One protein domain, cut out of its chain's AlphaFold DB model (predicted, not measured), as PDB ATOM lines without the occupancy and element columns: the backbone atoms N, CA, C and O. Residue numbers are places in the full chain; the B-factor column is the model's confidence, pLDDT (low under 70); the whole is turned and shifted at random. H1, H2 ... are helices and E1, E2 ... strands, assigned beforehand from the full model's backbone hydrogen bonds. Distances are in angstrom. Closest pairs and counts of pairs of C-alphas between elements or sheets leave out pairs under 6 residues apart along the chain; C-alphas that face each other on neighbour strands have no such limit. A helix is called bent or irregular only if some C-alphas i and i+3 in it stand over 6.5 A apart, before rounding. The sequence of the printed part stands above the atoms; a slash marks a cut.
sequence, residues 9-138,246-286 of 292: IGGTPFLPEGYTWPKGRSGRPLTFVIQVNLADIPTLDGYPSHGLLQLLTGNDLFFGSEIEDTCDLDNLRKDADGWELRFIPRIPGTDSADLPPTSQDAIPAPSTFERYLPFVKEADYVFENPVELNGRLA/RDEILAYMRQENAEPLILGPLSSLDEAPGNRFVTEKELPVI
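This is residues 9 to 138 and 246 to 286 of the 292 residues of the protein "Uncharacterized protein YwqG" of Corynebacterium glucuronolyticum (UniProt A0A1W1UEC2). Little regular structure: amid long loops stands one antiparallel sheet, E1 E2 E3 E4, with H2 and H3 beyond its E1 edge, H4 and H5 beyond E4, and H1 far off. The 171 printed residues run E1 E2 H1 E3 H2 H3 H4 E4 H5, class mixed, 48 residues in named elements. The whole is compact, radius of gyration of the C-alphas 16.5 A, spans 50 by 38 by 33 A.

E1, residues 31 to 37, forms a hairpin with E2, residues 52 to 57; N 33 and O 55, 2.9 A, are within hydrogen-bond range. H1, residues 74 to 77, is not on the sheet. E3, residues 83 to 88, is antiparallel to E2, with N 54 and O 86 at 2.9 A, and to E4, residues 261 to 263, with N 85 and O 263 at 2.8 A. H2, residues 110 to 113, touches H3, residues 123 to 128; closest C-alphas Pro 110 and Ala 123, 5.2 A. H4, residues 247 to 253, and H5, residues 273 to 277, are close but not clearly touching; closest C-alphas Ile 249 and Phe 277, 7.2 A. H5 is only just irregular, C-alphas 273 and 276 6.6 A apart. Every O i to N i+4 pair is within range in H3 and H4, 0 of 1 in H5, where 1 of 2 O i to N i+3 pairs is.

E1 spans 18.8 A from C-alpha 31 at (-49.510, -37.097, 46.675); H5 ends at C-alpha 277 at (-26.159, -38.901, 52.966).

Residues 139 to 245 are not printed; C-alphas 138 and 246 are 21.6 A apart. Links E1 to E2, E2 to H1 and E3 to H2 are long. Under 70 in pLDDT are 51 residues, among them 93 to 106.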
ATOM      1  N   ILE A   9     -49.207 -24.756  45.864       90.12
ATOM      2  CA  ILE A   9     -49.761 -25.969  46.470       90.12
ATOM      3  C   ILE A   9     -50.683 -26.682  45.483       90.12
ATOM      4  O   ILE A   9     -51.465 -26.030  44.785       90.12
ATOM      5  N   GLY A  10     -50.636 -28.016  45.478       88.25
ATOM      6  CA  GLY A  10     -51.479 -28.840  44.615       88.25
ATOM      7  C   GLY A  10     -51.150 -28.678  43.130       88.25
ATOM      8  O   GLY A  10     -50.185 -28.027  42.744       88.25
ATOM      9  N   GLY A  11     -51.949 -29.261  42.247       87.69
ATOM     10  CA  GLY A  11     -51.637 -29.250  40.821       87.69
ATOM     11  C   GLY A  11     -50.549 -30.244  40.436       87.69
ATOM     12  O   GLY A  11     -50.391 -31.306  41.032       87.69
ATOM     13  N   THR A  12     -49.815 -29.905  39.380       87.44
ATOM     14  CA  THR A  12     -48.754 -30.748  38.826       87.44
ATOM     15  C   THR A  12     -47.400 -30.069  39.031       87.44
ATOM     16  O   THR A  12     -47.220 -28.957  38.527       87.44
ATOM     17  N   PRO A  13     -46.441 -30.709  39.727       89.31
ATOM     18  CA  PRO A  13     -45.102 -30.158  39.888       89.31
ATOM     19  C   PRO A  13     -44.363 -30.061  38.555       89.31
ATOM     20  O   PRO A  13     -44.645 -30.793  37.602       89.31
ATOM     21  N   PHE A  14     -43.325 -29.230  38.519       87.94
ATOM     22  CA  PHE A  14     -42.304 -29.363  37.488       87.94
ATOM     23  C   PHE A  14     -41.608 -30.728  37.619       87.94
ATOM     24  O   PHE A  14     -41.047 -31.049  38.665       87.94
ATOM     25  N   LEU A  15     -41.627 -31.534  36.557       83.62
ATOM     26  CA  LEU A  15     -40.928 -32.819  36.502       83.62
ATOM     27  C   LEU A  15     -39.839 -32.744  35.426       83.62
ATOM     28  O   LEU A  15     -40.180 -32.636  34.246       83.62
ATOM     29  N   PRO A  16     -38.548 -32.799  35.799       77.19
ATOM     30  CA  PRO A  16     -37.470 -32.877  34.821       77.19
ATOM     31  C   PRO A  16     -37.555 -34.152  33.968       77.19
ATOM     32  O   PRO A  16     -38.147 -35.157  34.366       77.19
ATOM     33  N   GLU A  17     -36.914 -34.140  32.797       74.81
ATOM     34  CA  GLU A  17     -36.830 -35.328  31.945       74.81
ATOM     35  C   GLU A  17     -36.208 -36.515  32.700       74.81
ATOM     36  O   GLU A  17     -35.233 -36.367  33.438       74.81
ATOM     37  N   GLY A  18     -36.791 -37.701  32.522       74.56
ATOM     38  CA  GLY A  18     -36.347 -38.929  33.183       74.56
ATOM     39  C   GLY A  18     -36.853 -39.113  34.616       74.56
ATOM     40  O   GLY A  18     -36.684 -40.200  35.165       74.56
ATOM     41  N   TYR A  19     -37.515 -38.113  35.211       78.06
ATOM     42  CA  TYR A  19     -38.131 -38.266  36.529       78.06
ATOM     43  C   TYR A  19     -39.420 -39.072  36.416       78.06
ATOM     44  O   TYR A  19     -40.246 -38.854  35.528       78.06
ATOM     45  N   THR A  20     -39.612 -39.989  37.356       80.50
ATOM     46  CA  THR A  20     -40.856 -40.738  37.519       80.50
ATOM     47  C   THR A  20     -41.656 -40.179  38.690       80.50
ATOM     48  O   THR A  20     -41.126 -39.518  39.593       80.50
ATOM     49  N   TRP A  21     -42.967 -40.418  38.671       86.19
ATOM     50  CA  TRP A  21     -43.796 -40.121  39.831       86.19
ATOM     51  C   TRP A  21     -43.461 -41.095  40.963       86.19
ATOM     52  O   TRP A  21     -43.429 -42.309  40.716       86.19
ATOM     53  N   PRO A  22     -43.203 -40.603  42.184       87.25
ATOM     54  CA  PRO A  22     -42.730 -41.460  43.249       87.25
ATOM     55  C   PRO A  22     -43.870 -42.301  43.804       87.25
ATOM     56  O   PRO A  22     -45.041 -41.904  43.817       87.25
ATOM     57  N   LYS A  23     -43.515 -43.503  44.245       86.88
ATOM     58  CA  LYS A  23     -44.444 -44.465  44.825       86.88
ATOM     59  C   LYS A  23     -44.028 -44.760  46.252       86.88
ATOM     60  O   LYS A  23     -42.844 -44.938  46.516       86.88
ATOM     61  N   GLY A  24     -45.019 -44.841  47.124       86.00
ATOM     62  CA  GLY A  24     -44.853 -45.248  48.503       86.00
ATOM     63  C   GLY A  24     -44.610 -46.747  48.678       86.00
ATOM     64  O   GLY A  24     -44.598 -47.511  47.703       86.00
ATOM     65  N   ARG A  25     -44.464 -47.187  49.935       84.19
ATOM     66  CA  ARG A  25     -44.165 -48.587  50.310       84.19
ATOM     67  C   ARG A  25     -45.179 -49.575  49.753       84.19
ATOM     68  O   ARG A  25     -44.806 -50.663  49.314       84.19
ATOM     69  N   SER A  26     -46.455 -49.195  49.708       82.81
ATOM     70  CA  SER A  26     -47.512 -50.043  49.147       82.81
ATOM     71  C   SER A  26     -47.555 -50.054  47.611       82.81
ATOM     72  O   SER A  26     -48.415 -50.709  47.021       82.81
ATOM     73  N   GLY A  27     -46.653 -49.329  46.941       84.19
ATOM     74  CA  GLY A  27     -46.630 -49.150  45.489       84.19
ATOM     75  C   GLY A  27     -47.650 -48.132  44.969       84.19
ATOM     76  O   GLY A  27     -47.741 -47.929  43.753       84.19
ATOM     77  N   ARG A  28     -48.409 -47.490  45.865       84.62
ATOM     78  CA  ARG A  28     -49.315 -46.380  45.543       84.62
ATOM     79  C   ARG A  28     -48.527 -45.098  45.267       84.62
ATOM     80  O   ARG A  28     -47.467 -44.913  45.852       84.62
ATOM     81  N   PRO A  29     -49.004 -44.224  44.371       87.94
ATOM     82  CA  PRO A  29     -48.345 -42.949  44.124       87.94
ATOM     83  C   PRO A  29     -48.386 -42.051  45.368       87.94
ATOM     84  O   PRO A  29     -49.406 -42.011  46.056       87.94
ATOM     85  N   LEU A  30     -47.307 -41.306  45.626       90.00
ATOM     86  CA  LEU A  30     -47.318 -40.247  46.640       90.00
ATOM     87  C   LEU A  30     -48.074 -39.022  46.121       90.00
ATOM     88  O   LEU A  30     -48.023 -38.710  44.932       90.00
ATOM     89  N   THR A  31     -48.768 -38.317  47.001       90.31
ATOM     90  CA  THR A  31     -49.510 -37.097  46.675       90.31
ATOM     91  C   THR A  31     -48.547 -35.921  46.604       90.31
ATOM     92  O   THR A  31     -47.774 -35.707  47.531       90.31
ATOM     93  N   PHE A  32     -48.600 -35.125  45.536       92.69
ATOM     94  CA  PHE A  32     -47.864 -33.863  45.482       92.69
ATOM     95  C   PHE A  32     -48.513 -32.814  46.397       92.69
ATOM     96  O   PHE A  32     -49.710 -32.552  46.272       92.69
ATOM     97  N   VAL A  33     -47.723 -32.212  47.291       93.88
ATOM     98  CA  VAL A  33     -48.206 -31.226  48.268       93.88
ATOM     99  C   VAL A  33     -47.875 -29.807  47.824       93.88
ATOM    100  O   VAL A  33     -48.775 -29.011  47.559       93.88
ATOM    101  N   ILE A  34     -46.583 -29.489  47.729       93.31
ATOM    102  CA  ILE A  34     -46.098 -28.127  47.496       93.31
ATOM    103  C   ILE A  34     -44.841 -28.133  46.626       93.31
ATOM    104  O   ILE A  34     -43.986 -29.013  46.745       93.31
ATOM    105  N   GLN A  35     -44.727 -27.116  45.775       93.38
ATOM    106  CA  GLN A  35     -43.494 -26.712  45.116       93.38
ATOM    107  C   GLN A  35     -43.147 -25.304  45.579       93.38
ATOM    108  O   GLN A  35     -44.000 -24.417  45.594       93.38
ATOM    109  N   VAL A  36     -41.883 -25.097  45.918       92.31
ATOM    110  CA  VAL A  36     -41.357 -23.812  46.353       92.31
ATOM    111  C   VAL A  36     -40.171 -23.443  45.485       92.31
ATOM    112  O   VAL A  36     -39.191 -24.183  45.409       92.31
ATOM    113  N   ASN A  37     -40.251 -22.288  44.838       92.00
ATOM    114  CA  ASN A  37     -39.106 -21.692  44.178       92.00
ATOM    115  C   ASN A  37     -38.367 -20.817  45.176       92.00
ATOM    116  O   ASN A  37     -38.869 -19.787  45.614       92.00
ATOM    117  N   LEU A  38     -37.152 -21.225  45.524       90.94
ATOM    118  CA  LEU A  38     -36.367 -20.548  46.552       90.94
ATOM    119  C   LEU A  38     -35.959 -19.125  46.147       90.94
ATOM    120  O   LEU A  38     -35.640 -18.320  47.015       90.94
ATOM    121  N   ALA A  39     -36.024 -18.793  44.853       88.56
ATOM    122  CA  ALA A  39     -35.827 -17.427  44.375       88.56
ATOM    123  C   ALA A  39     -37.028 -16.498  44.656       88.56
ATOM    124  O   ALA A  39     -36.870 -15.279  44.593       88.56
ATOM    125  N   ASP A  40     -38.207 -17.052  44.969       83.56
ATOM    126  CA  ASP A  40     -39.402 -16.287  45.355       83.56
ATOM    127  C   ASP A  40     -39.383 -15.904  46.850       83.56
ATOM    128  O   ASP A  40     -40.210 -15.109  47.300       83.56
ATOM    129  N   ILE A  41     -38.446 -16.460  47.629       81.38
ATOM    130  CA  ILE A  41     -38.327 -16.272  49.079       81.38
ATOM    131  C   ILE A  41     -37.180 -15.297  49.393       81.38
ATOM    132  O   ILE A  41     -36.133 -15.352  48.739       81.38
ATOM    133  N   PRO A  42     -37.305 -14.426  50.416       78.56
ATOM    134  CA  PRO A  42     -36.160 -13.690  50.941       78.56
ATOM    135  C   PRO A  42     -34.997 -14.617  51.320       78.56
ATOM    136  O   PRO A  42     -35.180 -15.676  51.915       78.56
ATOM    137  N   THR A  43     -33.770 -14.200  51.009       82.25
ATOM    138  CA  THR A  43     -32.577 -14.994  51.314       82.25
ATOM    139  C   THR A  43     -32.379 -15.143  52.823       82.25
ATOM    140  O   THR A  43     -32.253 -14.142  53.544       82.25
ATOM    141  N   LEU A  44     -32.274 -16.390  53.275       79.81
ATOM    142  CA  LEU A  44     -31.996 -16.745  54.662       79.81
ATOM    143  C   LEU A  44     -30.553 -17.223  54.817       79.81
ATOM    144  O   LEU A  44     -30.069 -18.064  54.054       79.81
ATOM    145  N   ASP A  45     -29.875 -16.691  55.831       81.94
ATOM    146  CA  ASP A  45     -28.522 -17.111  56.174       81.94
ATOM    147  C   ASP A  45     -28.559 -18.588  56.573       81.94
ATOM    148  O   ASP A  45     -29.373 -19.006  57.391       81.94
ATOM    149  N   GLY A  46     -27.713 -19.403  55.948       85.12
ATOM    150  CA  GLY A  46     -27.707 -20.842  56.193       85.12
ATOM    151  C   GLY A  46     -28.535 -21.685  55.213       85.12
ATOM    152  O   GLY A  46     -28.309 -22.892  55.171       85.12
ATOM    153  N   TYR A  47     -29.374 -21.091  54.356       90.69
ATOM    154  CA  TYR A  47     -30.297 -21.814  53.462       90.69
ATOM    155  C   TYR A  47     -29.942 -21.650  51.974       90.69
ATOM    156  O   TYR A  47     -29.252 -20.697  51.598       90.69
ATOM    157  N   PRO A  48     -30.383 -22.573  51.095       92.56
ATOM    158  CA  PRO A  48     -30.297 -22.382  49.649       92.56
ATOM    159  C   PRO A  48     -31.151 -21.188  49.195       92.56
ATOM    160  O   PRO A  48     -32.272 -20.999  49.650       92.56
ATOM    161  N   SER A  49     -30.609 -20.388  48.274       90.94
ATOM    162  CA  SER A  49     -31.245 -19.168  47.745       90.94
ATOM    163  C   SER A  49     -31.850 -19.330  46.347       90.94
ATOM    164  O   SER A  49     -32.358 -18.372  45.771       90.94
ATOM    165  N   HIS A  50     -31.732 -20.517  45.755       91.94
ATOM    166  CA  HIS A  50     -32.202 -20.824  44.409       91.94
ATOM    167  C   HIS A  50     -32.480 -22.324  44.271       91.94
ATOM    168  O   HIS A  50     -31.985 -23.131  45.058       91.94
ATOM    169  N   GLY A  51     -33.250 -22.679  43.245       92.50
ATOM    170  CA  GLY A  51     -33.703 -24.044  42.991       92.50
ATOM    171  C   GLY A  51     -35.166 -24.254  43.378       92.50
ATOM    172  O   GLY A  51     -35.796 -23.385  43.985       92.50
ATOM    173  N   LEU A  52     -35.709 -25.410  42.993       93.38
ATOM    174  CA  LEU A  52     -37.063 -25.836  43.354       93.38
ATOM    175  C   LEU A  52     -36.997 -26.876  44.466       93.38
ATOM    176  O   LEU A  52     -36.318 -27.893  44.320       93.38
ATOM    177  N   LEU A  53     -37.741 -26.636  45.539       95.25
ATOM    178  CA  LEU A  53     -38.053 -27.624  46.561       95.25
ATOM    179  C   LEU A  53     -39.440 -28.201  46.272       95.25
ATOM    180  O   LEU A  53     -40.363 -27.447  45.969       95.25
ATOM    181  N   GLN A  54     -39.608 -29.516  46.360       94.94
ATOM    182  CA  GLN A  54     -40.913 -30.167  46.222       94.94
ATOM    183  C   GLN A  54     -41.111 -31.180  47.340       94.94
ATOM    184  O   GLN A  54     -40.183 -31.928  47.646       94.94
ATOM    185  N   LEU A  55     -42.318 -31.232  47.899       95.12
ATOM    186  CA  LEU A  55     -42.713 -32.235  48.885       95.12
ATOM    187  C   LEU A  55     -43.861 -33.082  48.339       95.12
ATOM    188  O   LEU A  55     -44.870 -32.555  47.857       95.12
ATOM    189  N   LEU A  56     -43.702 -34.398  48.446       93.50
ATOM    190  CA  LEU A  56     -44.729 -35.392  48.176       93.50
ATOM    191  C   LEU A  56     -44.911 -36.290  49.403       93.50
ATOM    192  O   LEU A  56     -43.934 -36.637  50.062       93.50
ATOM    193  N   THR A  57     -46.145 -36.681  49.703       92.00
ATOM    194  CA  THR A  57     -46.491 -37.405  50.935       92.00
ATOM    195  C   THR A  57     -47.365 -38.624  50.662       92.00
ATOM    196  O   THR A  57     -48.046 -38.711  49.637       92.00
ATOM    197  N   GLY A  58     -47.368 -39.578  51.590       89.12
ATOM    198  CA  GLY A  58     -48.300 -40.698  51.578       89.12
ATOM    199  C   GLY A  58     -49.749 -40.215  51.675       89.12
ATOM    200  O   GLY A  58     -50.023 -39.106  52.132       89.12
ATOM    201  N   ASN A  59     -50.687 -41.052  51.232       85.56
ATOM    202  CA  ASN A  59     -52.128 -40.828  51.409       85.56
ATOM    203  C   ASN A  59     -52.738 -41.771  52.461       85.56
ATOM    204  O   ASN A  59     -53.913 -42.148  52.389       85.56
ATOM    205  N   ASP A  60     -51.899 -42.200  53.404       83.25
ATOM    206  CA  ASP A  60     -52.245 -42.966  54.596       83.25
ATOM    207  C   ASP A  60     -52.586 -42.050  55.786       83.25
ATOM    208  O   ASP A  60     -52.494 -40.830  55.701       83.25
ATOM    209  N   LEU A  61     -52.996 -42.661  56.899       78.81
ATOM    210  CA  LEU A  61     -53.450 -41.964  58.106       78.81
ATOM    211  C   LEU A  61     -52.436 -40.970  58.691       78.81
ATOM    212  O   LEU A  61     -52.850 -40.061  59.403       78.81
ATOM    213  N   PHE A  62     -51.143 -41.144  58.415       77.62
ATOM    214  CA  PHE A  62     -50.059 -40.304  58.934       77.62
ATOM    215  C   PHE A  62     -49.404 -39.473  57.837       77.62
ATOM    216  O   PHE A  62     -48.310 -38.941  58.032       77.62
ATOM    217  N   PHE A  63     -50.037 -39.390  56.665       85.75
ATOM    218  CA  PHE A  63     -49.509 -38.685  55.503       85.75
ATOM    219  C   PHE A  63     -48.090 -39.152  55.133       85.75
ATOM    220  O   PHE A  63     -47.272 -38.380  54.641       85.75
ATOM    221  N   GLY A  64     -47.766 -40.422  55.384       84.81
ATOM    222  CA  GLY A  64     -46.442 -40.974  55.120       84.81
ATOM    223  C   GLY A  64     -45.372 -40.690  56.179       84.81
ATOM    224  O   GLY A  64     -44.233 -41.100  55.972       84.81
ATOM    225  N   SER A  65     -45.689 -40.015  57.289       81.12
ATOM    226  CA  SER A  65     -44.767 -39.862  58.424       81.12
ATOM    227  C   SER A  65     -44.422 -41.229  59.027       81.12
ATOM    228  O   SER A  65     -45.310 -42.006  59.378       81.12
ATOM    229  N   GLU A  66     -43.123 -41.519  59.142       72.25
ATOM    230  CA  GLU A  66     -42.601 -42.806  59.640       72.25
ATOM    231  C   GLU A  66     -42.075 -42.726  61.078       72.25
ATOM    232  O   GLU A  66     -41.627 -43.729  61.629       72.25
ATOM    233  N   ILE A  67     -42.073 -41.532  61.672       66.31
ATOM    234  CA  ILE A  67     -41.463 -41.317  62.983       66.31
ATOM    235  C   ILE A  67     -42.375 -41.893  64.058       66.31
ATOM    236  O   ILE A  67     -43.574 -41.610  64.082       66.31
ATOM    237  N   GLU A  68     -41.795 -42.740  64.907       58.12
ATOM    238  CA  GLU A  68     -42.450 -43.272  66.100       58.12
ATOM    239  C   GLU A  68     -42.784 -42.111  67.036       58.12
ATOM    240  O   GLU A  68     -42.011 -41.168  67.198       58.12
ATOM    241  N   ASP A  69     -43.964 -42.174  67.619       52.94
ATOM    242  CA  ASP A  69     -44.426 -41.226  68.619       52.94
ATOM    243  C   ASP A  69     -44.927 -42.052  69.785       52.94
ATOM    244  O   ASP A  69     -45.220 -43.231  69.643       52.94
ATOM    245  N   THR A  70     -45.022 -41.451  70.954       44.75
ATOM    246  CA  THR A  70     -45.290 -42.178  72.200       44.75
ATOM    247  C   THR A  70     -46.702 -42.776  72.285       44.75
ATOM    248  O   THR A  70     -47.038 -43.450  73.259       44.75
ATOM    249  N   CYS A  71     -47.537 -42.567  71.263       46.91
ATOM    250  CA  CYS A  71     -48.880 -43.118  71.168       46.91
ATOM    251  C   CYS A  71     -48.894 -44.584  70.680       46.91
ATOM    252  O   CYS A  71     -48.176 -44.963  69.760       46.91
ATOM    253  N   ASP A  72     -49.823 -45.395  71.207       48.00
ATOM    254  CA  ASP A  72     -50.063 -46.819  70.865       48.00
ATOM    255  C   ASP A  72     -50.370 -47.110  69.363       48.00
ATOM    256  O   ASP A  72     -50.729 -48.234  68.984       48.00
ATOM    257  N   LEU A  73     -50.250 -46.117  68.476       51.09
ATOM    258  CA  LEU A  73     -50.420 -46.226  67.026       51.09
ATOM    259  C   LEU A  73     -49.133 -46.632  66.281       51.09
ATOM    260  O   LEU A  73     -49.168 -46.748  65.054       51.09
ATOM    261  N   ASP A  74     -48.031 -46.918  66.980       56.78
ATOM    262  CA  ASP A  74     -46.731 -47.307  66.398       56.78
ATOM    263  C   ASP A  74     -46.806 -48.438  65.364       56.78
ATOM    264  O   ASP A  74     -46.083 -48.457  64.364       56.78
ATOM    265  N   ASN A  75     -47.714 -49.397  65.563       53.97
ATOM    266  CA  ASN A  75     -47.895 -50.497  64.616       53.97
ATOM    267  C   ASN A  75     -48.487 -50.041  63.273       53.97
ATOM    268  O   ASN A  75     -48.298 -50.728  62.276       53.97
ATOM    269  N   LEU A  76     -49.191 -48.904  63.234       53.97
ATOM    270  CA  LEU A  76     -49.788 -48.351  62.017       53.97
ATOM    271  C   LEU A  76     -48.811 -47.448  61.245       53.97
ATOM    272  O   LEU A  76     -48.931 -47.355  60.026       53.97
ATOM    273  N   ARG A  77     -47.832 -46.820  61.918       64.19
ATOM    274  CA  ARG A  77     -46.809 -45.969  61.271       64.19
ATOM    275  C   ARG A  77     -45.753 -46.776  60.510       64.19
ATOM    276  O   ARG A  77     -45.242 -46.315  59.496       64.19
ATOM    277  N   LYS A  78     -45.499 -48.027  60.913       62.84
ATOM    278  CA  LYS A  78     -44.593 -48.958  60.199       62.84
ATOM    279  C   LYS A  78     -45.045 -49.295  58.775       62.84
ATOM    280  O   LYS A  78     -44.215 -49.653  57.943       62.84
ATOM    281  N   ASP A  79     -46.341 -49.151  58.505       67.44
ATOM    282  CA  ASP A  79     -46.949 -49.385  57.194       67.44
ATOM    283  C   ASP A  79     -47.223 -48.077  56.423       67.44
ATOM    284  O   ASP A  79     -47.917 -48.106  55.401       67.44
ATOM    285  N   ALA A  80     -46.704 -46.933  56.894       79.19
ATOM    286  CA  ALA A  80     -46.849 -45.650  56.212       79.19
ATOM    287  C   ALA A  80     -46.261 -45.712  54.793       79.19
ATOM    288  O   ALA A  80     -45.235 -46.351  54.540       79.19
ATOM    289  N   ASP A  81     -46.908 -45.041  53.840       84.81
ATOM    290  CA  ASP A  81     -46.471 -45.053  52.444       84.81
ATOM    291  C   ASP A  81     -45.182 -44.236  52.235       84.81
ATOM    292  O   ASP A  81     -44.529 -44.403  51.206       84.81
ATOM    293  N   GLY A  82     -44.760 -43.446  53.223       88.12
ATOM    294  CA  GLY A  82     -43.545 -42.636  53.185       88.12
ATOM    295  C   GLY A  82     -43.751 -41.275  52.517       88.12
ATOM    296  O   GLY A  82     -44.863 -40.875  52.174       88.12
ATOM    297  N   TRP A  83     -42.657 -40.552  52.311       90.12
ATOM    298  CA  TRP A  83     -42.637 -39.199  51.749       90.12
ATOM    299  C   TRP A  83     -41.475 -39.042  50.763       90.12
ATOM    300  O   TRP A  83     -40.562 -39.863  50.715       90.12
ATOM    301  N   GLU A  84     -41.487 -37.988  49.957       91.69
ATOM    302  CA  GLU A  84     -40.361 -37.646  49.096       91.69
ATOM    303  C   GLU A  84     -40.148 -36.133  49.061       91.69
ATOM    304  O   GLU A  84     -41.041 -35.367  48.701       91.69
ATOM    305  N   LEU A  85     -38.938 -35.711  49.421       93.44
ATOM    306  CA  LEU A  85     -38.448 -34.349  49.285       93.44
ATOM    307  C   LEU A  85     -37.498 -34.285  48.089       93.44
ATOM    308  O   LEU A  85     -36.487 -34.991  48.039       93.44
ATOM    309  N   ARG A  86     -37.787 -33.405  47.134       92.62
ATOM    310  CA  ARG A  86     -36.916 -33.163  45.980       92.62
ATOM    311  C   ARG A  86     -36.304 -31.783  46.053       92.62
ATOM    312  O   ARG A  86     -36.993 -30.817  46.371       92.62
ATOM    313  N   PHE A  87     -35.038 -31.690  45.671       93.81
ATOM    314  CA  PHE A  87     -34.361 -30.425  45.419       93.81
ATOM    315  C   PHE A  87     -33.786 -30.419  44.006       93.81
ATOM    316  O   PHE A  87     -32.944 -31.247  43.659       93.81
ATOM    317  N   ILE A  88     -34.248 -29.473  43.193       92.31
ATOM    318  CA  ILE A  88     -33.819 -29.272  41.809       92.31
ATOM    319  C   ILE A  88     -33.005 -27.969  41.770       92.31
ATOM    320  O   ILE A  88     -33.593 -26.888  41.699       92.31
ATOM    321  N   PRO A  89     -31.663 -28.037  41.818       91.00
ATOM    322  CA  PRO A  89     -30.810 -26.855  41.971       91.00
ATOM    323  C   PRO A  89     -30.833 -25.941  40.744       91.00
ATOM    324  O   PRO A  89     -30.672 -24.728  40.857       91.00
ATOM    325  N   ARG A  90     -31.032 -26.510  39.549       85.94
ATOM    326  CA  ARG A  90     -31.001 -25.778  38.280       85.94
ATOM    327  C   ARG A  90     -32.362 -25.810  37.613       85.94
ATOM    328  O   ARG A  90     -32.808 -26.854  37.149       85.94
ATOM    329  N   ILE A  91     -32.977 -24.640  37.537       82.31
ATOM    330  CA  ILE A  91     -34.244 -24.428  36.848       82.31
ATOM    331  C   ILE A  91     -33.930 -24.083  35.385       82.31
ATOM    332  O   ILE A  91     -33.231 -23.093  35.145       82.31
ATOM    333  N   PRO A  92     -34.391 -24.866  34.394       72.44
ATOM    334  CA  PRO A  92     -34.224 -24.508  32.989       72.44
ATOM    335  C   PRO A  92     -34.858 -23.140  32.693       72.44
ATOM    336  O   PRO A  92     -35.931 -22.817  33.205       72.44
ATOM    337  N   GLY A  93     -34.198 -22.321  31.867       63.31
ATOM    338  CA  GLY A  93     -34.712 -21.001  31.492       63.31
ATOM    339  C   GLY A  93     -36.073 -21.086  30.790       63.31
ATOM    340  O   GLY A  93     -36.316 -22.002  30.005       63.31
ATOM    341  N   THR A  94     -36.947 -20.107  31.037       52.44
ATOM    342  CA  THR A  94     -38.312 -20.034  30.476       52.44
ATOM    343  C   THR A  94     -38.354 -19.870  28.952       52.44
ATOM    344  O   THR A  94     -39.367 -20.187  28.342       52.44
ATOM    345  N   ASP A  95     -37.259 -19.412  28.335       48.88
ATOM    346  CA  ASP A  95     -37.135 -19.215  26.879       48.88
ATOM    347  C   ASP A  95     -36.731 -20.490  26.117       48.88
ATOM    348  O   ASP A  95     -36.577 -20.478  24.894       48.88
ATOM    349  N   SER A  96     -36.535 -21.599  26.830       44.47
ATOM    350  CA  SER A  96     -36.172 -22.867  26.221       44.47
ATOM    351  C   SER A  96     -37.394 -23.519  25.571       44.47
ATOM    352  O   SER A  96     -38.273 -24.052  26.247       44.47
ATOM    353  N   ALA A  97     -37.406 -23.557  24.237       43.03
ATOM    354  CA  ALA A  97     -38.238 -24.485  23.467       43.03
ATOM    355  C   ALA A  97     -37.926 -25.972  23.776       43.03
ATOM    356  O   ALA A  97     -38.612 -26.849  23.256       43.03
ATOM    357  N   ASP A  98     -36.929 -26.234  24.632       43.66
ATOM    358  CA  ASP A  98     -36.497 -27.541  25.122       43.66
ATOM    359  C   ASP A  98     -36.945 -27.815  26.569       43.66
ATOM    360  O   ASP A  98     -36.340 -28.651  27.237       43.66
ATOM    361  N   LEU A  99     -37.962 -27.122  27.109       48.97
ATOM    362  CA  LEU A  99     -38.621 -27.637  28.314       48.97
ATOM    363  C   LEU A  99     -39.185 -29.018  27.949       48.97
ATOM    364  O   LEU A  99     -40.079 -29.083  27.097       48.97
ATOM    365  N   PRO A 100     -38.666 -30.121  28.525       46.78
ATOM    366  CA  PRO A 100     -39.224 -31.426  28.240       46.78
ATOM    367  C   PRO A 100     -40.696 -31.359  28.654       46.78
ATOM    368  O   PRO A 100     -40.997 -30.810  29.720       46.78
ATOM    369  N   PRO A 101     -41.637 -31.840  27.822       50.25
ATOM    370  CA  PRO A 101     -43.007 -31.958  28.280       50.25
ATOM    371  C   PRO A 101     -42.955 -32.760  29.576       50.25
ATOM    372  O   PRO A 101     -42.356 -33.838  29.595       50.25
ATOM    373  N   THR A 102     -43.541 -32.227  30.656       52.97
ATOM    374  CA  THR A 102     -43.893 -33.030  31.827       52.97
ATOM    375  C   THR A 102     -44.493 -34.303  31.258       52.97
ATOM    376  O   THR A 102     -45.504 -34.211  30.558       52.97
ATOM    377  N   SER A 103     -43.823 -35.447  31.408       51.31
ATOM    378  CA  SER A 103     -44.306 -36.686  30.803       51.31
ATOM    379  C   SER A 103     -45.692 -36.944  31.386       51.31
ATOM    380  O   SER A 103     -45.817 -37.355  32.539       51.31
ATOM    381  N   GLN A 104     -46.744 -36.620  30.626       50.38
ATOM    382  CA  GLN A 104     -48.132 -36.784  31.065       50.38
ATOM    383  C   GLN A 104     -48.417 -38.260  31.364       50.38
ATOM    384  O   GLN A 104     -49.264 -38.565  32.196       50.38
ATOM    385  N   ASP A 105     -47.624 -39.160  30.775       51.19
ATOM    386  CA  ASP A 105     -47.664 -40.603  30.989       51.19
ATOM    387  C   ASP A 105     -47.136 -41.046  32.373       51.19
ATOM    388  O   ASP A 105     -47.184 -42.236  32.692       51.19
ATOM    389  N   ALA A 106     -46.650 -40.121  33.214       64.56
ATOM    390  CA  ALA A 106     -46.194 -40.404  34.577       64.56
ATOM    391  C   ALA A 106     -47.104 -39.840  35.682       64.56
ATOM    392  O   ALA A 106     -46.970 -40.281  36.821       64.56
ATOM    393  N   ILE A 107     -48.008 -38.895  35.389       74.62
ATOM    394  CA  ILE A 107     -48.869 -38.289  36.418       74.62
ATOM    395  C   ILE A 107     -50.016 -39.263  36.731       74.62
ATOM    396  O   ILE A 107     -50.791 -39.602  35.834       74.62
ATOM    397  N   PRO A 108     -50.154 -39.735  37.979       81.50
ATOM    398  CA  PRO A 108     -51.262 -40.595  38.361       81.50
ATOM    399  C   PRO A 108     -52.594 -39.861  38.222       81.50
ATOM    400  O   PRO A 108     -52.694 -38.673  38.520       81.50
ATOM    401  N   ALA A 109     -53.639 -40.586  37.817       82.81
ATOM    402  CA  ALA A 109     -54.993 -40.045  37.847       82.81
ATOM    403  C   ALA A 109     -55.348 -39.625  39.288       82.81
ATOM    404  O   ALA A 109     -55.034 -40.389  40.210       82.81
ATOM    405  N   PRO A 110     -56.012 -38.477  39.525       79.12
ATOM    406  CA  PRO A 110     -56.200 -38.009  40.894       79.12
ATOM    407  C   PRO A 110     -57.072 -38.948  41.745       79.12
ATOM    408  O   PRO A 110     -56.842 -39.075  42.946       79.12
ATOM    409  N   SER A 111     -57.951 -39.737  41.116       74.06
ATOM    410  CA  SER A 111     -58.698 -40.842  41.747       74.06
ATOM    411  C   SER A 111     -57.814 -41.913  42.415       74.06
ATOM    412  O   SER A 111     -58.297 -42.796  43.117       74.06
ATOM    413  N   THR A 112     -56.497 -41.901  42.192       78.44
ATOM    414  CA  THR A 112     -55.559 -42.784  42.903       78.44
ATOM    415  C   THR A 112     -55.220 -42.298  44.319       78.44
ATOM    416  O   THR A 112     -54.619 -43.058  45.082       78.44
ATOM    417  N   PHE A 113     -55.644 -41.082  44.698       75.19
ATOM    418  CA  PHE A 113     -55.297 -40.423  45.962       75.19
ATOM    419  C   PHE A 113     -56.434 -40.350  47.018       75.19
ATOM    420  O   PHE A 113     -56.327 -39.617  47.991       75.19
ATOM    421  N   GLU A 114     -57.513 -41.128  46.881       65.44
ATOM    422  CA  GLU A 114     -58.810 -40.977  47.591       65.44
ATOM    423  C   GLU A 114     -58.884 -41.322  49.109       65.44
ATOM    424  O   GLU A 114     -59.958 -41.677  49.596       65.44
ATOM    425  N   ARG A 115     -57.799 -41.273  49.897       73.38
ATOM    426  CA  ARG A 115     -57.867 -41.640  51.337       73.38
ATOM    427  C   ARG A 115     -57.646 -40.487  52.300       73.38
ATOM    428  O   ARG A 115     -58.609 -39.980  52.862       73.38
ATOM    429  N   TYR A 116     -56.389 -40.126  52.516       79.25
ATOM    430  CA  TYR A 116     -55.988 -39.137  53.509       79.25
ATOM    431  C   TYR A 116     -55.093 -38.125  52.815       79.25
ATOM    432  O   TYR A 116     -53.881 -38.297  52.717       79.25
ATOM    433  N   LEU A 117     -55.725 -37.114  52.227       85.38
ATOM    434  CA  LEU A 117     -55.019 -36.028  51.568       85.38
ATOM    435  C   LEU A 117     -54.825 -34.887  52.551       85.38
ATOM    436  O   LEU A 117     -55.758 -34.602  53.303       85.38
ATOM    437  N   PRO A 118     -53.686 -34.178  52.500       86.62
ATOM    438  CA  PRO A 118     -53.478 -33.005  53.333       86.62
ATOM    439  C   PRO A 118     -54.269 -31.791  52.812       86.62
ATOM    440  O   PRO A 118     -53.853 -30.653  52.984       86.62
ATOM    441  N   PHE A 119     -55.388 -32.019  52.115       86.38
ATOM    442  CA  PHE A 119     -56.181 -31.015  51.422       86.38
ATOM    443  C   PHE A 119     -57.639 -31.097  51.847       86.38
ATOM    444  O   PHE A 119     -58.219 -32.176  51.935       86.38
ATOM    445  N   VAL A 120     -58.267 -29.936  52.012       82.62
ATOM    446  CA  VAL A 120     -59.700 -29.845  52.345       82.62
ATOM    447  C   VAL A 120     -60.578 -30.271  51.159       82.62
ATOM    448  O   VAL A 120     -61.744 -30.639  51.319       82.62
ATOM    449  N   LYS A 121     -60.038 -30.181  49.940       83.38
ATOM    450  CA  LYS A 121     -60.730 -30.500  48.688       83.38
ATOM    451  C   LYS A 121     -60.297 -31.863  48.156       83.38
ATOM    452  O   LYS A 121     -59.189 -32.322  48.409       83.38
ATOM    453  N   GLU A 122     -61.178 -32.478  47.373       84.31
ATOM    454  CA  GLU A 122     -60.913 -33.750  46.697       84.31
ATOM    455  C   GLU A 122     -59.735 -33.646  45.716       84.31
ATOM    456  O   GLU A 122     -59.441 -32.569  45.186       84.31
ATOM    457  N   ALA A 123     -59.091 -34.785  45.442       81.69
ATOM    458  CA  ALA A 123     -57.885 -34.865  44.621       81.69
ATOM    459  C   ALA A 123     -58.040 -34.173  43.258       81.69
ATOM    460  O   ALA A 123     -57.204 -33.348  42.899       81.69
ATOM    461  N   ASP A 124     -59.124 -34.449  42.523       85.44
ATOM    462  CA  ASP A 124     -59.361 -33.849  41.202       85.44
ATOM    463  C   ASP A 124     -59.349 -32.314  41.279       85.44
ATOM    464  O   ASP A 124     -58.661 -31.648  40.504       85.44
ATOM    465  N   TYR A 125     -60.028 -31.741  42.279       85.75
ATOM    466  CA  TYR A 125     -60.096 -30.291  42.448       85.75
ATOM    467  C   TYR A 125     -58.716 -29.684  42.708       85.75
ATOM    468  O   TYR A 125     -58.378 -28.666  42.107       85.75
ATOM    469  N   VAL A 126     -57.924 -30.293  43.592       83.75
ATOM    470  CA  VAL A 126     -56.597 -29.781  43.971       83.75
ATOM    471  C   VAL A 126     -55.617 -29.862  42.804       83.75
ATOM    472  O   VAL A 126     -54.798 -28.961  42.622       83.75
ATOM    473  N   PHE A 127     -55.707 -30.909  41.984       83.56
ATOM    474  CA  PHE A 127     -54.865 -31.066  40.796       83.56
ATOM    475  C   PHE A 127     -55.279 -30.122  39.653       83.56
ATOM    476  O   PHE A 127     -54.425 -29.644  38.906       83.56
ATOM    477  N   GLU A 128     -56.568 -29.804  39.526       86.56
ATOM    478  CA  GLU A 128     -57.073 -28.856  38.523       86.56
ATOM    479  C   GLU A 128     -56.915 -27.384  38.940       86.56
ATOM    480  O   GLU A 128     -56.814 -26.504  38.079       86.56
ATOM    481  N   ASN A 129     -56.875 -27.100  40.247       85.44
ATOM    482  CA  ASN A 129     -56.898 -25.746  40.808       85.44
ATOM    483  C   ASN A 129     -55.743 -25.504  41.800       85.44
ATOM    484  O   ASN A 129     -55.999 -25.261  42.984       85.44
ATOM    485  N   PRO A 130     -54.474 -25.537  41.343       87.31
ATOM    486  CA  PRO A 130     -53.327 -25.208  42.187       87.31
ATOM    487  C   PRO A 130     -53.413 -23.795  42.775       87.31
ATOM    488  O   PRO A 130     -53.847 -22.848  42.108       87.31
ATOM    489  N   VAL A 131     -52.943 -23.651  44.015       84.94
ATOM    490  CA  VAL A 131     -52.980 -22.402  44.786       84.94
ATOM    491  C   VAL A 131     -51.596 -21.757  44.797       84.94
ATOM    492  O   VAL A 131     -50.664 -22.294  45.388       84.94
ATOM    493  N   GLU A 132     -51.455 -20.591  44.163       84.88
ATOM    494  CA  GLU A 132     -50.227 -19.783  44.246       84.88
ATOM    495  C   GLU A 132     -50.057 -19.188  45.643       84.88
ATOM    496  O   GLU A 132     -51.012 -18.680  46.237       84.88
ATOM    497  N   LEU A 133     -48.821 -19.179  46.146       76.00
ATOM    498  CA  LEU A 133     -48.513 -18.681  47.491       76.00
ATOM    499  C   LEU A 133     -47.943 -17.261  47.510       76.00
ATOM    500  O   LEU A 133     -47.211 -16.910  48.431       76.00
ATOM    501  N   ASN A 134     -48.279 -16.424  46.526       66.44
ATOM    502  CA  ASN A 134     -47.800 -15.040  46.445       66.44
ATOM    503  C   ASN A 134     -48.110 -14.275  47.753       66.44
ATOM    504  O   ASN A 134     -49.252 -13.886  47.996       66.44
ATOM    505  N   GLY A 135     -47.101 -14.087  48.612       57.12
ATOM    506  CA  GLY A 135     -47.242 -13.460  49.933       57.12
ATOM    507  C   GLY A 135     -47.891 -14.324  51.032       57.12
ATOM    508  O   GLY A 135     -48.102 -13.815  52.127       57.12
ATOM    509  N   ARG A 136     -48.205 -15.602  50.760       61.19
ATOM    510  CA  ARG A 136     -48.645 -16.621  51.743       61.19
ATOM    511  C   ARG A 136     -47.512 -17.567  52.162       61.19
ATOM    512  O   ARG A 136     -47.777 -18.559  52.821       61.19
ATOM    513  N   LEU A 137     -46.284 -17.318  51.717       63.75
ATOM    514  CA  LEU A 137     -45.087 -18.014  52.171       63.75
ATOM    515  C   LEU A 137     -44.239 -17.000  52.935       63.75
ATOM    516  O   LEU A 137     -43.819 -15.997  52.354       63.75
ATOM    517  N   ALA A 138     -44.020 -17.245  54.225       63.03
ATOM    518  CA  ALA A 138     -43.122 -16.436  55.038       63.03
ATOM    519  C   ALA A 138     -41.744 -17.096  55.133       63.03
ATOM    520  O   ALA A 138     -41.607 -18.316  55.032       63.03
ATOM    521  N   ARG A 246     -30.782 -32.859  57.441       86.25
ATOM    522  CA  ARG A 246     -29.426 -32.907  58.017       86.25
ATOM    523  C   ARG A 246     -28.594 -31.713  57.552       86.25
ATOM    524  O   ARG A 246     -28.604 -31.362  56.366       86.25
ATOM    525  N   ASP A 247     -27.806 -31.146  58.458       86.75
ATOM    526  CA  ASP A 247     -27.040 -29.917  58.200       86.75
ATOM    527  C   ASP A 247     -26.103 -30.041  56.989       86.75
ATOM    528  O   ASP A 247     -25.923 -29.099  56.215       86.75
ATOM    529  N   GLU A 248     -25.532 -31.227  56.772       89.00
ATOM    530  CA  GLU A 248     -24.658 -31.514  55.631       89.00
ATOM    531  C   GLU A 248     -25.390 -31.506  54.280       89.00
ATOM    532  O   GLU A 248     -24.814 -31.102  53.265       89.00
ATOM    533  N   ILE A 249     -26.667 -31.900  54.256       90.56
ATOM    534  CA  ILE A 249     -27.504 -31.864  53.054       90.56
ATOM    535  C   ILE A 249     -27.903 -30.426  52.769       90.56
ATOM    536  O   ILE A 249     -27.758 -29.973  51.633       90.56
ATOM    537  N   LEU A 250     -28.330 -29.686  53.796       90.25
ATOM    538  CA  LEU A 250     -28.630 -28.265  53.659       90.25
ATOM    539  C   LEU A 250     -27.394 -27.498  53.162       90.25
ATOM    540  O   LEU A 250     -27.479 -26.694  52.233       90.25
ATOM    541  N   ALA A 251     -26.211 -27.813  53.697       91.31
ATOM    542  CA  ALA A 251     -24.949 -27.259  53.228       91.31
ATOM    543  C   ALA A 251     -24.633 -27.634  51.773       91.31
ATOM    544  O   ALA A 251     -24.096 -26.797  51.042       91.31
ATOM    545  N   TYR A 252     -24.967 -28.853  51.343       92.38
ATOM    546  CA  TYR A 252     -24.806 -29.286  49.958       92.38
ATOM    547  C   TYR A 252     -25.760 -28.573  48.997       92.38
ATOM    548  O   TYR A 252     -25.313 -28.139  47.938       92.38
ATOM    549  N   MET A 253     -27.029 -28.379  49.372       93.75
ATOM    550  CA  MET A 253     -28.021 -27.661  48.556       93.75
ATOM    551  C   MET A 253     -27.572 -26.236  48.190       93.75
ATOM    552  O   MET A 253     -27.976 -25.706  47.160       93.75
ATOM    553  N   ARG A 254     -26.708 -25.616  49.005       93.31
ATOM    554  CA  ARG A 254     -26.154 -24.271  48.759       93.31
ATOM    555  C   ARG A 254     -25.020 -24.225  47.729       93.31
ATOM    556  O   ARG A 254     -24.587 -23.135  47.363       93.31
ATOM    557  N   GLN A 255     -24.476 -25.367  47.314       92.31
ATOM    558  CA  GLN A 255     -23.330 -25.406  46.402       92.31
ATOM    559  C   GLN A 255     -23.764 -25.135  44.954       92.31
ATOM    560  O   GLN A 255     -24.755 -25.679  44.482       92.31
ATOM    561  N   GLU A 256     -22.976 -24.369  44.194       87.50
ATOM    562  CA  GLU A 256     -23.273 -24.071  42.775       87.50
ATOM    563  C   GLU A 256     -23.256 -25.318  41.863       87.50
ATOM    564  O   GLU A 256     -23.868 -25.362  40.787       87.50
ATOM    565  N   ASN A 257     -22.516 -26.345  42.278       87.88
ATOM    566  CA  ASN A 257     -22.430 -27.648  41.626       87.88
ATOM    567  C   ASN A 257     -23.279 -28.713  42.335       87.88
ATOM    568  O   ASN A 257     -23.002 -29.904  42.181       87.88
ATOM    569  N   ALA A 258     -24.276 -28.303  43.126       88.50
ATOM    570  CA  ALA A 258     -25.277 -29.229  43.620       88.50
ATOM    571  C   ALA A 258     -25.968 -29.911  42.430       88.50
ATOM    572  O   ALA A 258     -26.375 -29.264  41.463       88.50
ATOM    573  N   GLU A 259     -26.068 -31.229  42.515       88.94
ATOM    574  CA  GLU A 259     -26.851 -32.064  41.619       88.94
ATOM    575  C   GLU A 259     -28.247 -32.247  42.224       88.94
ATOM    576  O   GLU A 259     -28.421 -32.060  43.436       88.94
ATOM    577  N   PRO A 260     -29.253 -32.606  41.412       88.00
ATOM    578  CA  PRO A 260     -30.587 -32.854  41.928       88.00
ATOM    579  C   PRO A 260     -30.608 -33.911  43.036       88.00
ATOM    580  O   PRO A 260     -29.960 -34.956  42.938       88.00
ATOM    581  N   LEU A 261     -31.386 -33.638  44.080       89.25
ATOM    582  CA  LEU A 261     -31.621 -34.558  45.183       89.25
ATOM    583  C   LEU A 261     -33.054 -35.070  45.121       89.25
ATOM    584  O   LEU A 261     -33.996 -34.290  44.988       89.25
ATOM    585  N   ILE A 262     -33.196 -36.378  45.283       87.25
ATOM    586  CA  ILE A 262     -34.455 -37.048  45.585       87.25
ATOM    587  C   ILE A 262     -34.200 -37.762  46.906       87.25
ATOM    588  O   ILE A 262     -33.301 -38.601  46.983       87.25
ATOM    589  N   LEU A 263     -34.894 -37.335  47.955       86.75
ATOM    590  CA  LEU A 263     -34.725 -37.816  49.320       86.75
ATOM    591  C   LEU A 263     -36.055 -38.400  49.772       86.75
ATOM    592  O   LEU A 263     -37.086 -37.751  49.657       86.75
ATOM    593  N   GLY A 264     -36.037 -39.609  50.307       79.25
ATOM    594  CA  GLY A 264     -37.230 -40.259  50.830       79.25
ATOM    595  C   GLY A 264     -36.854 -41.569  51.505       79.25
ATOM    596  O   GLY A 264     -35.792 -42.122  51.198       79.25
ATOM    597  N   PRO A 265     -37.715 -42.116  52.371       67.69
ATOM    598  CA  PRO A 265     -37.442 -43.352  53.094       67.69
ATOM    599  C   PRO A 265     -37.385 -44.586  52.174       67.69
ATOM    600  O   PRO A 265     -36.993 -45.670  52.603       67.69
ATOM    601  N   LEU A 266     -37.751 -44.423  50.897       65.12
ATOM    602  CA  LEU A 266     -37.747 -45.463  49.862       65.12
ATOM    603  C   LEU A 266     -36.658 -45.292  48.809       65.12
ATOM    604  O   LEU A 266     -36.581 -46.096  47.880       65.12
ATOM    605  N   SER A 267     -35.809 -44.274  48.946       59.91
ATOM    606  CA  SER A 267     -34.645 -44.129  48.074       59.91
ATOM    607  C   SER A 267     -33.667 -45.274  48.373       59.91
ATOM    608  O   SER A 267     -33.162 -45.389  49.488       59.91
ATOM    609  N   SER A 268     -33.442 -46.175  47.407       50.31
ATOM    610  CA  SER A 268     -32.480 -47.285  47.543       50.31
ATOM    611  C   SER A 268     -31.072 -46.720  47.704       50.31
ATOM    612  O   SER A 268     -30.779 -45.744  47.041       50.31
ATOM    613  N   LEU A 269     -30.178 -47.306  48.512       47.50
ATOM    614  CA  LEU A 269     -28.822 -46.765  48.763       47.50
ATOM    615  C   LEU A 269     -27.978 -46.532  47.489       47.50
ATOM    616  O   LEU A 269     -27.111 -45.659  47.478       47.50
ATOM    617  N   ASP A 270     -28.251 -47.258  46.405       44.28
ATOM    618  CA  ASP A 270     -27.353 -47.355  45.250       44.28
ATOM    619  C   ASP A 270     -27.713 -46.447  44.049       44.28
ATOM    620  O   ASP A 270     -26.885 -46.307  43.149       44.28
ATOM    621  N   GLU A 271     -28.898 -45.812  43.993       46.50
ATOM    622  CA  GLU A 271     -29.419 -45.268  42.710       46.50
ATOM    623  C   GLU A 271     -29.700 -43.745  42.623       46.50
ATOM    624  O   GLU A 271     -29.996 -43.257  41.535       46.50
ATOM    625  N   ALA A 272     -29.541 -42.949  43.689       52.56
ATOM    626  CA  ALA A 272     -29.793 -41.498  43.697       52.56
ATOM    627  C   ALA A 272     -28.631 -40.671  44.312       52.56
ATOM    628  O   ALA A 272     -28.043 -41.074  45.318       52.56
ATOM    629  N   PRO A 273     -28.304 -39.470  43.782       48.47
ATOM    630  CA  PRO A 273     -27.218 -38.612  44.291       48.47
ATOM    631  C   PRO A 273     -27.330 -38.226  45.778       48.47
ATOM    632  O   PRO A 273     -26.317 -37.954  46.426       48.47
ATOM    633  N   GLY A 274     -28.550 -38.212  46.329       50.28
ATOM    634  CA  GLY A 274     -28.819 -37.944  47.745       50.28
ATOM    635  C   GLY A 274     -28.468 -39.095  48.688       50.28
ATOM    636  O   GLY A 274     -28.288 -38.876  49.884       50.28
ATOM    637  N   ASN A 275     -28.271 -40.304  48.166       52.38
ATOM    638  CA  ASN A 275     -28.072 -41.497  48.985       52.38
ATOM    639  C   ASN A 275     -26.718 -41.569  49.676       52.38
ATOM    640  O   ASN A 275     -26.566 -42.304  50.643       52.38
ATOM    641  N   ARG A 276     -25.739 -40.768  49.241       56.88
ATOM    642  CA  ARG A 276     -24.469 -40.625  49.969       56.88
ATOM    643  C   ARG A 276     -24.647 -40.065  51.386       56.88
ATOM    644  O   ARG A 276     -23.714 -40.145  52.174       56.88
ATOM    645  N   PHE A 277     -25.802 -39.459  51.664       55.00
ATOM    646  CA  PHE A 277     -26.159 -38.901  52.966       55.00
ATOM    647  C   PHE A 277     -27.029 -39.847  53.804       55.00
ATOM    648  O   PHE A 277     -27.289 -39.560  54.972       55.00
ATOM    649  N   VAL A 278     -27.481 -40.963  53.220       53.75
ATOM    650  CA  VAL A 278     -28.231 -42.004  53.923       53.75
ATOM    651  C   VAL A 278     -27.222 -42.887  54.647       53.75
ATOM    652  O   VAL A 278     -26.352 -43.497  54.025       53.75
ATOM    653  N   THR A 279     -27.327 -42.958  55.972       56.47
ATOM    654  CA  THR A 279     -26.552 -43.911  56.776       56.47
ATOM    655  C   THR A 279     -27.470 -45.011  57.300       56.47
ATOM    656  O   THR A 279     -28.685 -44.846  57.327       56.47
ATOM    657  N   GLU A 280     -26.912 -46.133  57.765       49.12
ATOM    658  CA  GLU A 280     -27.709 -47.197  58.407       49.12
ATOM    659  C   GLU A 280     -28.433 -46.733  59.688       49.12
ATOM    660  O   GLU A 280     -29.283 -47.461  60.194       49.12
ATOM    661  N   LYS A 281     -28.082 -45.562  60.244       53.03
ATOM    662  CA  LYS A 281     -28.568 -45.087  61.548       53.03
ATOM    663  C   LYS A 281     -29.392 -43.803  61.501       53.03
ATOM    664  O   LYS A 281     -30.150 -43.566  62.431       53.03
ATOM    665  N   GLU A 282     -29.240 -42.983  60.466       63.72
ATOM    666  CA  GLU A 282     -29.830 -41.642  60.404       63.72
ATOM    667  C   GLU A 282     -30.450 -41.384  59.030       63.72
ATOM    668  O   GLU A 282     -29.823 -41.633  57.992       63.72
ATOM    669  N   LEU A 283     -31.678 -40.857  59.038       72.69
ATOM    670  CA  LEU A 283     -32.398 -40.464  57.832       72.69
ATOM    671  C   LEU A 283     -31.847 -39.133  57.288       72.69
ATOM    672  O   LEU A 283     -31.483 -38.248  58.050       72.69
ATOM    673  N   PRO A 284     -31.804 -38.924  55.964       80.25
ATOM    674  CA  PRO A 284     -31.354 -37.650  55.397       80.25
ATOM    675  C   PRO A 284     -32.298 -36.486  55.744       80.25
ATOM    676  O   PRO A 284     -31.878 -35.332  55.862       80.25
ATOM    677  N   VAL A 285     -33.584 -36.795  55.888       85.06
ATOM    678  CA  VAL A 285     -34.660 -35.853  56.178       85.06
ATOM    679  C   VAL A 285     -35.604 -36.526  57.164       85.06
ATOM    680  O   VAL A 285     -35.848 -37.730  57.085       85.06
ATOM    681  N   ILE A 286     -36.113 -35.730  58.089       82.81
ATOM    682  CA  ILE A 286     -37.141 -36.091  59.051       82.81
ATOM    683  C   ILE A 286     -38.395 -35.334  58.621       82.81
ATOM    684  O   ILE A 286     -38.394 -34.107  58.547       82.81
TER     685      ILE A 286